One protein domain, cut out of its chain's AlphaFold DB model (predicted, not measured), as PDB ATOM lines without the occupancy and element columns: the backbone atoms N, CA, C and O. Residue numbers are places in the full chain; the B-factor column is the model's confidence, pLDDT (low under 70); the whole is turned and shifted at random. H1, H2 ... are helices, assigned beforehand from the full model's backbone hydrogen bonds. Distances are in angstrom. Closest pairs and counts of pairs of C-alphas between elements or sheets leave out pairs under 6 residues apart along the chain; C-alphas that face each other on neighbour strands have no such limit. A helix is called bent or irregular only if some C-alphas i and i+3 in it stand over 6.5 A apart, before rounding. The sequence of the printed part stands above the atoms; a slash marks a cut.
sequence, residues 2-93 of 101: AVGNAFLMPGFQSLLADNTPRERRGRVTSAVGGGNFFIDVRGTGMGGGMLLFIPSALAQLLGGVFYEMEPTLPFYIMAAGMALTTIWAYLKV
ATOM      1  N   ALA A   2      90.205 121.125 129.193       72.69
ATOM      2  CA  ALA A   2      89.504 120.520 130.339       72.69
ATOM      3  C   ALA A   2      90.417 120.252 131.553       72.69
ATOM      4  O   ALA A   2      90.081 120.637 132.664       72.69
ATOM      5  N   VAL A   3      91.607 119.687 131.316       80.25
ATOM      6  CA  VAL A   3      92.607 119.447 132.371       80.25
ATOM      7  C   VAL A   3      93.067 120.760 133.011       80.25
ATOM      8  O   VAL A   3      93.036 120.883 134.225       80.25
ATOM      9  N   GLY A   4      93.422 121.772 132.211       76.88
ATOM     10  CA  GLY A   4      93.853 123.078 132.728       76.88
ATOM     11  C   GLY A   4      92.771 123.776 133.557       76.88
ATOM     12  O   GLY A   4      93.046 124.236 134.659       76.88
ATOM     13  N   ASN A   5      91.524 123.783 133.080       77.81
ATOM     14  CA  ASN A   5      90.409 124.402 133.802       77.81
ATOM     15  C   ASN A   5      90.057 123.647 135.094       77.81
ATOM     16  O   ASN A   5      89.667 124.287 136.067       77.81
ATOM     17  N   ALA A   6      90.270 122.327 135.153       80.31
ATOM     18  CA  ALA A   6      90.088 121.552 136.381       80.31
ATOM     19  C   ALA A   6      91.028 122.001 137.517       80.31
ATOM     20  O   ALA A   6      90.641 121.931 138.681       80.31
ATOM     21  N   PHE A   7      92.225 122.505 137.191       80.75
ATOM     22  CA  PHE A   7      93.153 123.078 138.172       80.75
ATOM     23  C   PHE A   7      92.925 124.579 138.396       80.75
ATOM     24  O   PHE A   7      92.928 125.042 139.536       80.75
ATOM     25  N   LEU A   8      92.708 125.344 137.320       79.31
ATOM     26  CA  LEU A   8      92.602 126.804 137.384       79.31
ATOM     27  C   LEU A   8      91.351 127.275 138.130       79.31
ATOM     28  O   LEU A   8      91.446 128.208 138.922       79.31
ATOM     29  N   MET A   9      90.199 126.627 137.932       77.19
ATOM     30  CA  MET A   9      88.948 127.066 138.558       77.19
ATOM     31  C   MET A   9      89.002 127.042 140.098       77.19
ATOM     32  O   MET A   9      88.762 128.092 140.697       77.19
ATOM     33  N   PRO A  10      89.345 125.919 140.770       80.19
ATOM     34  CA  PRO A  10      89.445 125.907 142.229       80.19
ATOM     35  C   PRO A  10      90.654 126.700 142.747       80.19
ATOM     36  O   PRO A  10      90.514 127.448 143.714       80.19
ATOM     37  N   GLY A  11      91.818 126.590 142.090       80.44
ATOM     38  CA  GLY A  11      93.051 127.241 142.546       80.44
ATOM     39  C   GLY A  11      92.996 128.769 142.476       80.44
ATOM     40  O   GLY A  11      93.552 129.458 143.328       80.44
ATOM     41  N   PHE A  12      92.286 129.322 141.491       80.44
ATOM     42  CA  PHE A  12      92.113 130.765 141.382       80.44
ATOM     43  C   PHE A  12      91.250 131.335 142.508       80.44
ATOM     44  O   PHE A  12      91.582 132.380 143.061       80.44
ATOM     45  N   GLN A  13      90.158 130.654 142.865       78.25
ATOM     46  CA  GLN A  13      89.263 131.114 143.929       78.25
ATOM     47  C   GLN A  13      89.956 131.112 145.291       78.25
ATOM     48  O   GLN A  13      89.819 132.080 146.038       78.25
ATOM     49  N   SER A  14      90.740 130.071 145.599       82.12
ATOM     50  CA  SER A  14      91.529 130.028 146.834       82.12
ATOM     51  C   SER A  14      92.591 131.126 146.855       82.12
ATOM     52  O   SER A  14      92.642 131.911 147.798       82.12
ATOM     53  N   LEU A  15      93.364 131.272 145.771       80.81
ATOM     54  CA  LEU A  15      94.412 132.289 145.683       80.81
ATOM     55  C   LEU A  15      93.842 133.710 145.813       80.81
ATOM     56  O   LEU A  15      94.423 134.553 146.498       80.81
ATOM     57  N   LEU A  16      92.700 133.977 145.174       80.81
ATOM     58  CA  LEU A  16      92.016 135.261 145.264       80.81
ATOM     59  C   LEU A  16      91.498 135.512 146.684       80.81
ATOM     60  O   LEU A  16      91.632 136.624 147.189       80.81
ATOM     61  N   ALA A  17      90.929 134.502 147.345       81.31
ATOM     62  CA  ALA A  17      90.437 134.629 148.713       81.31
ATOM     63  C   ALA A  17      91.563 134.938 149.715       81.31
ATOM     64  O   ALA A  17      91.375 135.803 150.581       81.31
ATOM     65  N   ASP A  18      92.717 134.286 149.564       84.12
ATOM     66  CA  ASP A  18      93.873 134.441 150.450       84.12
ATOM     67  C   ASP A  18      94.583 135.785 150.244       84.12
ATOM     68  O   ASP A  18      94.925 136.464 151.211       84.12
ATOM     69  N   ASN A  19      94.730 136.235 148.993       82.31
ATOM     70  CA  ASN A  19      95.436 137.483 148.674       82.31
ATOM     71  C   ASN A  19      94.573 138.745 148.818       82.31
ATOM     72  O   ASN A  19      95.089 139.860 148.725       82.31
ATOM     73  N   THR A  20      93.259 138.612 149.020       84.12
ATOM     74  CA  THR A  20      92.357 139.768 149.042       84.12
ATOM     75  C   THR A  20      92.023 140.236 150.467       84.12
ATOM     76  O   THR A  20      91.373 139.495 151.221       84.12
ATOM     77  N   PRO A  21      92.333 141.504 150.823       83.25
ATOM     78  CA  PRO A  21      91.988 142.087 152.117       83.25
ATOM     79  C   PRO A  21      90.483 142.046 152.390       83.25
ATOM     80  O   PRO A  21      89.679 142.432 151.535       83.25
ATOM     81  N   ARG A  22      90.095 141.636 153.606       81.25
ATOM     82  CA  ARG A  22      88.687 141.457 154.025       81.25
ATOM     83  C   ARG A  22      87.794 142.659 153.709       81.25
ATOM     84  O   ARG A  22      86.693 142.481 153.203       81.25
ATOM     85  N   GLU A  23      88.302 143.862 153.939       86.94
ATOM     86  CA  GLU A  23      87.626 145.144 153.699       86.94
ATOM     87  C   GLU A  23      87.277 145.428 152.226       86.94
ATOM     88  O   GLU A  23      86.360 146.197 151.947       86.94
ATOM     89  N   ARG A  24      87.986 144.819 151.265       85.12
ATOM     90  CA  ARG A  24      87.833 145.104 149.826       85.12
ATOM     91  C   ARG A  24      87.449 143.882 149.000       85.12
ATOM     92  O   ARG A  24      87.350 144.007 147.781       85.12
ATOM     93  N   ARG A  25      87.176 142.735 149.635       80.56
ATOM     94  CA  ARG A  25      86.852 141.465 148.958       80.56
ATOM     95  C   ARG A  25      85.806 141.617 147.863       80.56
ATOM     96  O   ARG A  25      86.105 141.320 146.717       80.56
ATOM     97  N   GLY A  26      84.648 142.206 148.164       76.94
ATOM     98  CA  GLY A  26      83.594 142.405 147.160       76.94
ATOM     99  C   GLY A  26      84.025 143.247 145.948       76.94
ATOM    100  O   GLY A  26      83.620 142.952 144.828       76.94
ATOM    101  N   ARG A  27      84.886 144.255 146.148       82.81
ATOM    102  CA  ARG A  27      85.394 145.132 145.076       82.81
ATOM    103  C   ARG A  27      86.470 144.457 144.231       82.81
ATOM    104  O   ARG A  27      86.511 144.646 143.023       82.81
ATOM    105  N   VAL A  28      87.359 143.695 144.862       81.56
ATOM    106  CA  VAL A  28      88.420 142.967 144.154       81.56
ATOM    107  C   VAL A  28      87.817 141.795 143.387       81.56
ATOM    108  O   VAL A  28      88.110 141.631 142.210       81.56
ATOM    109  N   THR A  29      86.890 141.052 143.993       77.06
ATOM    110  CA  THR A  29      86.156 139.978 143.317       77.06
ATOM    111  C   THR A  29      85.312 140.508 142.154       77.06
ATOM    112  O   THR A  29      85.270 139.865 141.114       77.06
ATOM    113  N   SER A  30      84.691 141.690 142.250       75.75
ATOM    114  CA  SER A  30      83.970 142.271 141.105       75.75
ATOM    115  C   SER A  30      84.901 142.793 140.001       75.75
ATOM    116  O   SER A  30      84.598 142.634 138.818       75.75
ATOM    117  N   ALA A  31      86.056 143.362 140.363       77.56
ATOM    118  CA  ALA A  31      87.049 143.844 139.403       77.56
ATOM    119  C   ALA A  31      87.745 142.698 138.652       77.56
ATOM    120  O   ALA A  31      87.931 142.768 137.438       77.56
ATOM    121  N   VAL A  32      88.113 141.638 139.368       75.81
ATOM    122  CA  VAL A  32      88.818 140.466 138.831       75.81
ATOM    123  C   VAL A  32      87.854 139.473 138.180       75.81
ATOM    124  O   VAL A  32      88.215 138.829 137.198       75.81
ATOM    125  N   GLY A  33      86.609 139.421 138.657       68.56
ATOM    126  CA  GLY A  33      85.543 138.555 138.166       68.56
ATOM    127  C   GLY A  33      85.197 137.506 139.208       68.56
ATOM    128  O   GLY A  33      86.033 136.682 139.565       68.56
ATOM    129  N   GLY A  34      83.954 137.519 139.694       57.75
ATOM    130  CA  GLY A  34      83.481 136.521 140.660       57.75
ATOM    131  C   GLY A  34      83.435 135.102 140.089       57.75
ATOM    132  O   GLY A  34      83.439 134.133 140.841       57.75
ATOM    133  N   GLY A  35      83.429 134.976 138.760       57.00
ATOM    134  CA  GLY A  35      83.521 133.708 138.052       57.00
ATOM    135  C   GLY A  35      84.971 133.375 137.732       57.00
ATOM    136  O   GLY A  35      85.617 134.118 137.007       57.00
ATOM    137  N   ASN A  36      85.423 132.261 138.300       59.09
ATOM    138  CA  ASN A  36      86.607 131.461 137.977       59.09
ATOM    139  C   ASN A  36      87.457 131.946 136.789       59.09
ATOM    140  O   ASN A  36      86.959 132.049 135.674       59.09
ATOM    141  N   PHE A  37      88.763 132.112 136.999       65.31
ATOM    142  CA  PHE A  37      89.708 132.224 135.893       65.31
ATOM    143  C   PHE A  37      89.786 130.874 135.177       65.31
ATOM    144  O   PHE A  37      90.192 129.868 135.765       65.31
ATOM    145  N   PHE A  38      89.368 130.830 133.918       69.62
ATOM    146  CA  PHE A  38      89.481 129.642 133.084       69.62
ATOM    147  C   PHE A  38      89.828 130.026 131.653       69.62
ATOM    148  O   PHE A  38      89.596 131.145 131.202       69.62
ATOM    149  N   ILE A  39      90.412 129.078 130.931       69.69
ATOM    150  CA  ILE A  39      90.763 129.262 129.532       69.69
ATOM    151  C   ILE A  39      89.484 129.079 128.713       69.69
ATOM    152  O   ILE A  39      89.021 127.947 128.523       69.69
ATOM    153  N   ASP A  40      88.910 130.197 128.266       68.06
ATOM    154  CA  ASP A  40      87.755 130.237 127.373       68.06
ATOM    155  C   ASP A  40      88.194 130.456 125.920       68.06
ATOM    156  O   ASP A  40      88.665 131.524 125.542       68.06
ATOM    157  N   VAL A  41      88.021 129.423 125.098       60.84
ATOM    158  CA  VAL A  41      88.321 129.452 123.654       60.84
ATOM    159  C   VAL A  41      87.070 129.766 122.836       60.84
ATOM    160  O   VAL A  41      87.155 130.096 121.659       60.84
ATOM    161  N   ARG A  42      85.884 129.651 123.441       59.69
ATOM    162  CA  ARG A  42      84.607 129.836 122.748       59.69
ATOM    163  C   ARG A  42      84.159 131.294 122.729       59.69
ATOM    164  O   ARG A  42      83.126 131.584 122.137       59.69
ATOM    165  N   GLY A  43      84.910 132.192 123.373       59.69
ATOM    166  CA  GLY A  43      84.557 133.607 123.461       59.69
ATOM    167  C   GLY A  43      83.225 133.826 124.179       59.69
ATOM    168  O   GLY A  43      82.526 134.791 123.898       59.69
ATOM    169  N   THR A  44      82.854 132.932 125.098       60.19
ATOM    170  CA  THR A  44      81.614 133.034 125.879       60.19
ATOM    171  C   THR A  44      81.607 134.240 126.818       60.19
ATOM    172  O   THR A  44      80.567 134.555 127.390       60.19
ATOM    173  N   GLY A  45      82.750 134.918 126.993       55.91
ATOM    174  CA  GLY A  45      82.879 136.123 127.824       55.91
ATOM    175  C   GLY A  45      82.712 135.841 129.318       55.91
ATOM    176  O   GLY A  45      82.727 136.749 130.148       55.91
ATOM    177  N   MET A  46      82.562 134.569 129.668       52.38
ATOM    178  CA  MET A  46      82.396 134.069 131.014       52.38
ATOM    179  C   MET A  46      83.807 133.696 131.480       52.38
ATOM    180  O   MET A  46      84.458 132.897 130.827       52.38
ATOM    181  N   GLY A  47      84.331 134.317 132.537       54.25
ATOM    182  CA  GLY A  47      85.653 133.961 133.090       54.25
ATOM    183  C   GLY A  47      86.605 135.124 133.365       54.25
ATOM    184  O   GLY A  47      87.688 134.905 133.900       54.25
ATOM    185  N   GLY A  48      86.216 136.363 133.045       61.75
ATOM    186  CA  GLY A  48      86.991 137.545 133.407       61.75
ATOM    187  C   GLY A  48      86.118 138.678 133.920       61.75
ATOM    188  O   GLY A  48      85.102 139.012 133.320       61.75
ATOM    189  N   GLY A  49      86.494 139.263 135.055       65.06
ATOM    190  CA  GLY A  49      85.854 140.470 135.571       65.06
ATOM    191  C   GLY A  49      86.219 141.709 134.776       65.06
ATOM    192  O   GLY A  49      86.886 141.647 133.742       65.06
ATOM    193  N   MET A  50      85.805 142.863 135.295       68.19
ATOM    194  CA  MET A  50      85.976 144.167 134.649       68.19
ATOM    195  C   MET A  50      87.409 144.437 134.152       68.19
ATOM    196  O   MET A  50      87.583 145.042 133.099       68.19
ATOM    197  N   LEU A  51      88.440 143.964 134.857       73.88
ATOM    198  CA  LEU A  51      89.839 144.159 134.459       73.88
ATOM    199  C   LEU A  51      90.216 143.412 133.174       73.88
ATOM    200  O   LEU A  51      91.032 143.901 132.397       73.88
ATOM    201  N   LEU A  52      89.616 142.247 132.934       76.19
ATOM    202  CA  LEU A  52      89.872 141.443 131.739       76.19
ATOM    203  C   LEU A  52      88.969 141.838 130.565       76.19
ATOM    204  O   LEU A  52      89.222 141.408 129.441       76.19
ATOM    205  N   PHE A  53      87.975 142.702 130.792       77.69
ATOM    206  CA  PHE A  53      87.068 143.186 129.754       77.69
ATOM    207  C   PHE A  53      87.770 144.039 128.690       77.69
ATOM    208  O   PHE A  53      87.575 143.821 127.501       77.69
ATOM    209  N   ILE A  54      88.606 145.004 129.090       82.31
ATOM    210  CA  ILE A  54      89.275 145.890 128.119       82.31
ATOM    211  C   ILE A  54      90.229 145.087 127.216       82.31
ATOM    212  O   ILE A  54      90.112 145.196 125.993       82.31
ATOM    213  N   PRO A  55      91.123 144.231 127.756       81.75
ATOM    214  CA  PRO A  55      91.964 143.379 126.923       81.75
ATOM    215  C   PRO A  55      91.161 142.416 126.042       81.75
ATOM    216  O   PRO A  55      91.535 142.207 124.892       81.75
ATOM    217  N   SER A  56      90.055 141.849 126.542       79.25
ATOM    218  CA  SER A  56      89.239 140.913 125.759       79.25
ATOM    219  C   SER A  56      88.463 141.602 124.638       79.25
ATOM    220  O   SER A  56      88.332 141.032 123.557       79.25
ATOM    221  N   ALA A  57      87.992 142.833 124.842       83.62
ATOM    222  CA  ALA A  57      87.369 143.639 123.796       83.62
ATOM    223  C   ALA A  57      88.378 143.980 122.687       83.62
ATOM    224  O   ALA A  57      88.082 143.804 121.507       83.62
ATOM    225  N   LEU A  58      89.596 144.388 123.059       86.69
ATOM    226  CA  LEU A  58      90.674 144.633 122.096       86.69
ATOM    227  C   LEU A  58      91.059 143.356 121.341       86.69
ATOM    228  O   LEU A  58      91.214 143.393 120.123       86.69
ATOM    229  N   ALA A  59      91.164 142.223 122.037       84.19
ATOM    230  CA  ALA A  59      91.471 140.937 121.418       84.19
ATOM    231  C   ALA A  59      90.390 140.501 120.415       84.19
ATOM    232  O   ALA A  59      90.729 139.987 119.353       84.19
ATOM    233  N   GLN A  60      89.108 140.742 120.711       83.12
ATOM    234  CA  GLN A  60      88.005 140.453 119.787       83.12
ATOM    235  C   GLN A  60      88.059 141.329 118.530       83.12
ATOM    236  O   GLN A  60      87.911 140.813 117.424       83.12
ATOM    237  N   LEU A  61      88.331 142.630 118.681       87.62
ATOM    238  CA  LEU A  61      88.490 143.543 117.543       87.62
ATOM    239  C   LEU A  61      89.667 143.133 116.651       87.62
ATOM    240  O   LEU A  61      89.519 143.016 115.438       87.62
ATOM    241  N   LEU A  62      90.826 142.868 117.258       87.81
ATOM    242  CA  LEU A  62      92.021 142.430 116.536       87.81
ATOM    243  C   LEU A  62      91.831 141.051 115.896       87.81
ATOM    244  O   LEU A  62      92.313 140.820 114.791       87.81
ATOM    245  N   GLY A  63      91.096 140.153 116.555       85.12
ATOM    246  CA  GLY A  63      90.769 138.831 116.030       85.12
ATOM    247  C   GLY A  63      90.025 138.894 114.697       85.12
ATOM    248  O   GLY A  63      90.365 138.141 113.791       85.12
ATOM    249  N   GLY A  64      89.077 139.829 114.549       85.31
ATOM    250  CA  GLY A  64      88.378 140.064 113.282       85.31
ATOM    251  C   GLY A  64      89.320 140.525 112.168       85.31
ATOM    252  O   GLY A  64      89.330 139.935 111.091       85.31
ATOM    253  N   VAL A  65      90.183 141.506 112.458       89.50
ATOM    254  CA  VAL A  65      91.176 142.021 111.494       89.50
ATOM    255  C   VAL A  65      92.136 140.919 111.040       89.50
ATOM    256  O   VAL A  65      92.407 140.771 109.852       89.50
ATOM    257  N   PHE A  66      92.638 140.112 111.976       88.75
ATOM    258  CA  PHE A  66      93.545 139.014 111.651       88.75
ATOM    259  C   PHE A  66      92.867 137.909 110.848       88.75
ATOM    260  O   PHE A  66      93.496 137.348 109.956       88.75
ATOM    261  N   TYR A  67      91.594 137.630 111.127       88.25
ATOM    262  CA  TYR A  67      90.825 136.630 110.397       88.25
ATOM    263  C   TYR A  67      90.563 137.036 108.939       88.25
ATOM    264  O   TYR A  67      90.596 136.181 108.057       88.25
ATOM    265  N   GLU A  68      90.343 138.329 108.671       91.12
ATOM    266  CA  GLU A  68      90.190 138.852 107.304       91.12
ATOM    267  C   GLU A  68      91.478 138.743 106.479       91.12
ATOM    268  O   GLU A  68      91.416 138.497 105.275       91.12
ATOM    269  N   MET A  69      92.643 138.908 107.114       90.50
ATOM    270  CA  MET A  69      93.934 138.745 106.439       90.50
ATOM    271  C   MET A  69      94.214 137.281 106.104       90.50
ATOM    272  O   MET A  69      94.571 136.957 104.972       90.50
ATOM    273  N   GLU A  70      94.102 136.403 107.101       89.06
ATOM    274  CA  GLU A  70      94.331 134.975 106.935       89.06
ATOM    275  C   GLU A  70      93.577 134.204 108.041       89.06
ATOM    276  O   GLU A  70      93.802 134.454 109.229       89.06
ATOM    277  N   PRO A  71      92.686 133.256 107.695       88.81
ATOM    278  CA  PRO A  71      91.824 132.596 108.679       88.81
ATOM    279  C   PRO A  71      92.556 131.818 109.782       88.81
ATOM    280  O   PRO A  71      91.981 131.594 110.849       88.81
ATOM    281  N   THR A  72      93.801 131.377 109.560       90.94
ATOM    282  CA  THR A  72      94.583 130.634 110.561       90.94
ATOM    283  C   THR A  72      95.392 131.525 111.516       90.94
ATOM    284  O   THR A  72      95.737 131.089 112.620       90.94
ATOM    285  N   LEU A  73      95.617 132.795 111.169       88.00
ATOM    286  CA  LEU A  73      96.424 133.754 111.927       88.00
ATOM    287  C   LEU A  73      95.978 133.930 113.389       88.00
ATOM    288  O   LEU A  73      96.841 133.900 114.275       88.00
ATOM    289  N   PRO A  74      94.668 134.049 113.701       86.62
ATOM    290  CA  PRO A  74      94.213 134.168 115.086       86.62
ATOM    291  C   PRO A  74      94.628 132.976 115.956       86.62
ATOM    292  O   PRO A  74      94.976 133.151 117.125       86.62
ATOM    293  N   PHE A  75      94.658 131.766 115.387       86.25
ATOM    294  CA  PHE A  75      95.045 130.558 116.117       86.25
ATOM    295  C   PHE A  75      96.545 130.525 116.405       86.25
ATOM    296  O   PHE A  75      96.937 130.168 117.518       86.25
ATOM    297  N   TYR A  76      97.385 130.945 115.453       89.38
ATOM    298  CA  TYR A  76      98.828 131.054 115.684       89.38
ATOM    299  C   TYR A  76      99.158 132.103 116.742       89.38
ATOM    300  O   TYR A  76      99.967 131.839 117.632       89.38
ATOM    301  N   ILE A  77      98.496 133.263 116.700       89.31
ATOM    302  CA  ILE A  77      98.675 134.324 117.699       89.31
ATOM    303  C   ILE A  77      98.230 133.840 119.082       89.31
ATOM    304  O   ILE A  77      98.952 134.032 120.061       89.31
ATOM    305  N   MET A  78      97.085 133.157 119.170       85.00
ATOM    306  CA  MET A  78      96.604 132.578 120.424       85.00
ATOM    307  C   MET A  78      97.592 131.544 120.981       85.00
ATOM    308  O   MET A  78      97.951 131.610 122.157       85.00
ATOM    309  N   ALA A  79      98.072 130.616 120.148       88.25
ATOM    310  CA  ALA A  79      99.028 129.587 120.554       88.25
ATOM    311  C   ALA A  79     100.362 130.193 121.023       88.25
ATOM    312  O   ALA A  79     100.874 129.812 122.078       88.25
ATOM    313  N   ALA A  80     100.888 131.177 120.291       91.38
ATOM    314  CA  ALA A  80     102.093 131.905 120.676       91.38
ATOM    315  C   ALA A  80     101.902 132.647 122.008       91.38
ATOM    316  O   ALA A  80     102.747 132.548 122.897       91.38
ATOM    317  N   GLY A  81     100.765 133.325 122.198       89.44
ATOM    318  CA  GLY A  81     100.428 134.005 123.451       89.44
ATOM    319  C   GLY A  81     100.324 133.049 124.643       89.44
ATOM    320  O   GLY A  81     100.856 133.328 125.722       89.44
ATOM    321  N   MET A  82      99.707 131.881 124.456       85.88
ATOM    322  CA  MET A  82      99.641 130.844 125.489       85.88
ATOM    323  C   MET A  82     101.025 130.287 125.838       85.88
ATOM    324  O   MET A  82     101.335 130.102 127.015       85.88
ATOM    325  N   ALA A  83     101.878 130.052 124.841       91.25
ATOM    326  CA  ALA A  83     103.241 129.584 125.075       91.25
ATOM    327  C   ALA A  83     104.058 130.627 125.853       91.25
ATOM    328  O   ALA A  83     104.682 130.295 126.859       91.25
ATOM    329  N   LEU A  84     103.987 131.900 125.451       93.44
ATOM    330  CA  LEU A  84     104.685 133.001 126.120       93.44
ATOM    331  C   LEU A  84     104.242 133.171 127.575       93.44
ATOM    332  O   LEU A  84     105.086 133.288 128.462       93.44
ATOM    333  N   THR A  85     102.935 133.146 127.838       87.75
ATOM    334  CA  THR A  85     102.407 133.259 129.208       87.75
ATOM    335  C   THR A  85     102.763 132.046 130.063       87.75
ATOM    336  O   THR A  85     103.094 132.214 131.232       87.75
ATOM    337  N   THR A  86     102.791 130.845 129.481       87.81
ATOM    338  CA  THR A  86     103.230 129.621 130.172       87.81
ATOM    339  C   THR A  86     104.708 129.686 130.548       87.81
ATOM    340  O   THR A  86     105.059 129.422 131.695       87.81
ATOM    341  N   ILE A  87     105.574 130.090 129.613       94.19
ATOM    342  CA  ILE A  87     107.011 130.273 129.867       94.19
ATOM    343  C   ILE A  87     107.214 131.329 130.955       94.19
ATOM    344  O   ILE A  87     107.981 131.123 131.894       94.19
ATOM    345  N   TRP A  88     106.497 132.448 130.865       93.19
ATOM    346  CA  TRP A  88     106.579 133.507 131.861       93.19
ATOM    347  C   TRP A  88     106.135 133.032 133.249       93.19
ATOM    348  O   TRP A  88     106.842 133.270 134.229       93.19
ATOM    349  N   ALA A  89     105.010 132.314 133.332       87.81
ATOM    350  CA  ALA A  89     104.512 131.744 134.578       87.81
ATOM    351  C   ALA A  89     105.510 130.742 135.169       87.81
ATOM    352  O   ALA A  89     105.832 130.846 136.346       87.81
ATOM    353  N   TYR A  90     106.076 129.848 134.357       89.62
ATOM    354  CA  TYR A  90     107.090 128.887 134.798       89.62
ATOM    355  C   TYR A  90     108.334 129.561 135.401       89.62
ATOM    356  O   TYR A  90     108.890 129.081 136.383       89.62
ATOM    357  N   LEU A  91     108.764 130.699 134.847       92.62
ATOM    358  CA  LEU A  91     109.935 131.431 135.339       92.62
ATOM    359  C   LEU A  91     109.651 132.291 136.583       92.62
ATOM    360  O   LEU A  91     110.572 132.585 137.352       92.62
ATOM    361  N   LYS A  92     108.413 132.774 136.754       89.31
ATOM    362  CA  LYS A  92     108.064 133.784 137.770       89.31
ATOM    363  C   LYS A  92     107.244 133.257 138.933       89.31
ATOM    364  O   LYS A  92     107.418 133.767 140.040       89.31
ATOM    365  N   VAL A  93     106.369 132.286 138.702       85.00
ATOM    366  CA  VAL A  93     105.586 131.664 139.768       85.00
ATOM    367  C   VAL A  93     106.542 130.821 140.600       85.00
ATOM    368  O   VAL A  93     107.208 129.921 140.097       85.00
TER     369      VAL A  93
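What this domain is: This is residues 2 to 93 of the 101 residues of an uncharacterized protein of Candidatus Bathyarchaeota archaeon (UniProt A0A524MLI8). H2 and H3 follow each other nearly in one line and make a long base, while H1 at one end and H4 at the other fold back from it, giving an open, loosely joined frame. The long unnamed stretch of residues 33 to 49 loops out between H2 and H3 into the space between the arms, and residues 83 to 93, of which 83 to 92 belong to H4, stick out free. The printed part has 92 residues with four named helices in the order H1, H2, H3, H4 and no named strand; the class is all helix. It is only just loose, close to compact, with a radius of gyration of the C-alphas of 15.1 A, and elongated, spanning 48 by 26 by 23 A.

Where its parts are: H1, residues 2 to 19, begins at C-alpha 2 (89.504, 120.520, 130.339), is 25.7 A long and has a kink of 25 degrees near residue 13. H2, residues 22 to 32, measures 15.2 A. H3, residues 50 to 69, begins at C-alpha 50 (85.976, 144.167, 134.649) and is 29.8 A long. H4, residues 73 to 92, is 28.3 A long and ends at C-alpha 92 (108.064, 133.784, 137.770). H2 is irregular, with C-alphas 23 and 26 8.2 A apart, and H3 only just, with C-alphas 51 and 54 6.6 A apart.

How they stand to each other: H1 and H2 are close but not clearly touching, the closest C-alphas being those of Ala 17 and Arg 25, 7.7 A apart; they run opposite ways at a shallow tilt of 34 degrees, only just short of steep. H3 touches H2 with residues 50 to 52 alone, closest at the C-alphas of Ala 31 and Met 50, 4.9 A; they run the same way at a shallow tilt of 13 degrees. H3 and H4 form a helical hairpin, opposite ways at a steep tilt of 40 degrees; residues 63 to 67 of H3 touch residues 73 to 74 of H4, closest at the C-alphas of Gly 63 and Pro 74, 5.9 A. H1 is apart from H3 and H4, and H2 from H4. Every O i to N i+4 pair is within hydrogen-bond range in H4, against 12 of 14 in H1, 5 of 7 in H2 and 14 of 16 in H3.

The domain as a whole: The two C-alphas farthest apart, those of Glu 23 and Glu 70, are 48.3 A apart. The printed part has no cut; the link from H2 to H3 is long, the other two tight. The mean pLDDT of the printed part is 79.8, and residues 33 to 50 are under 70.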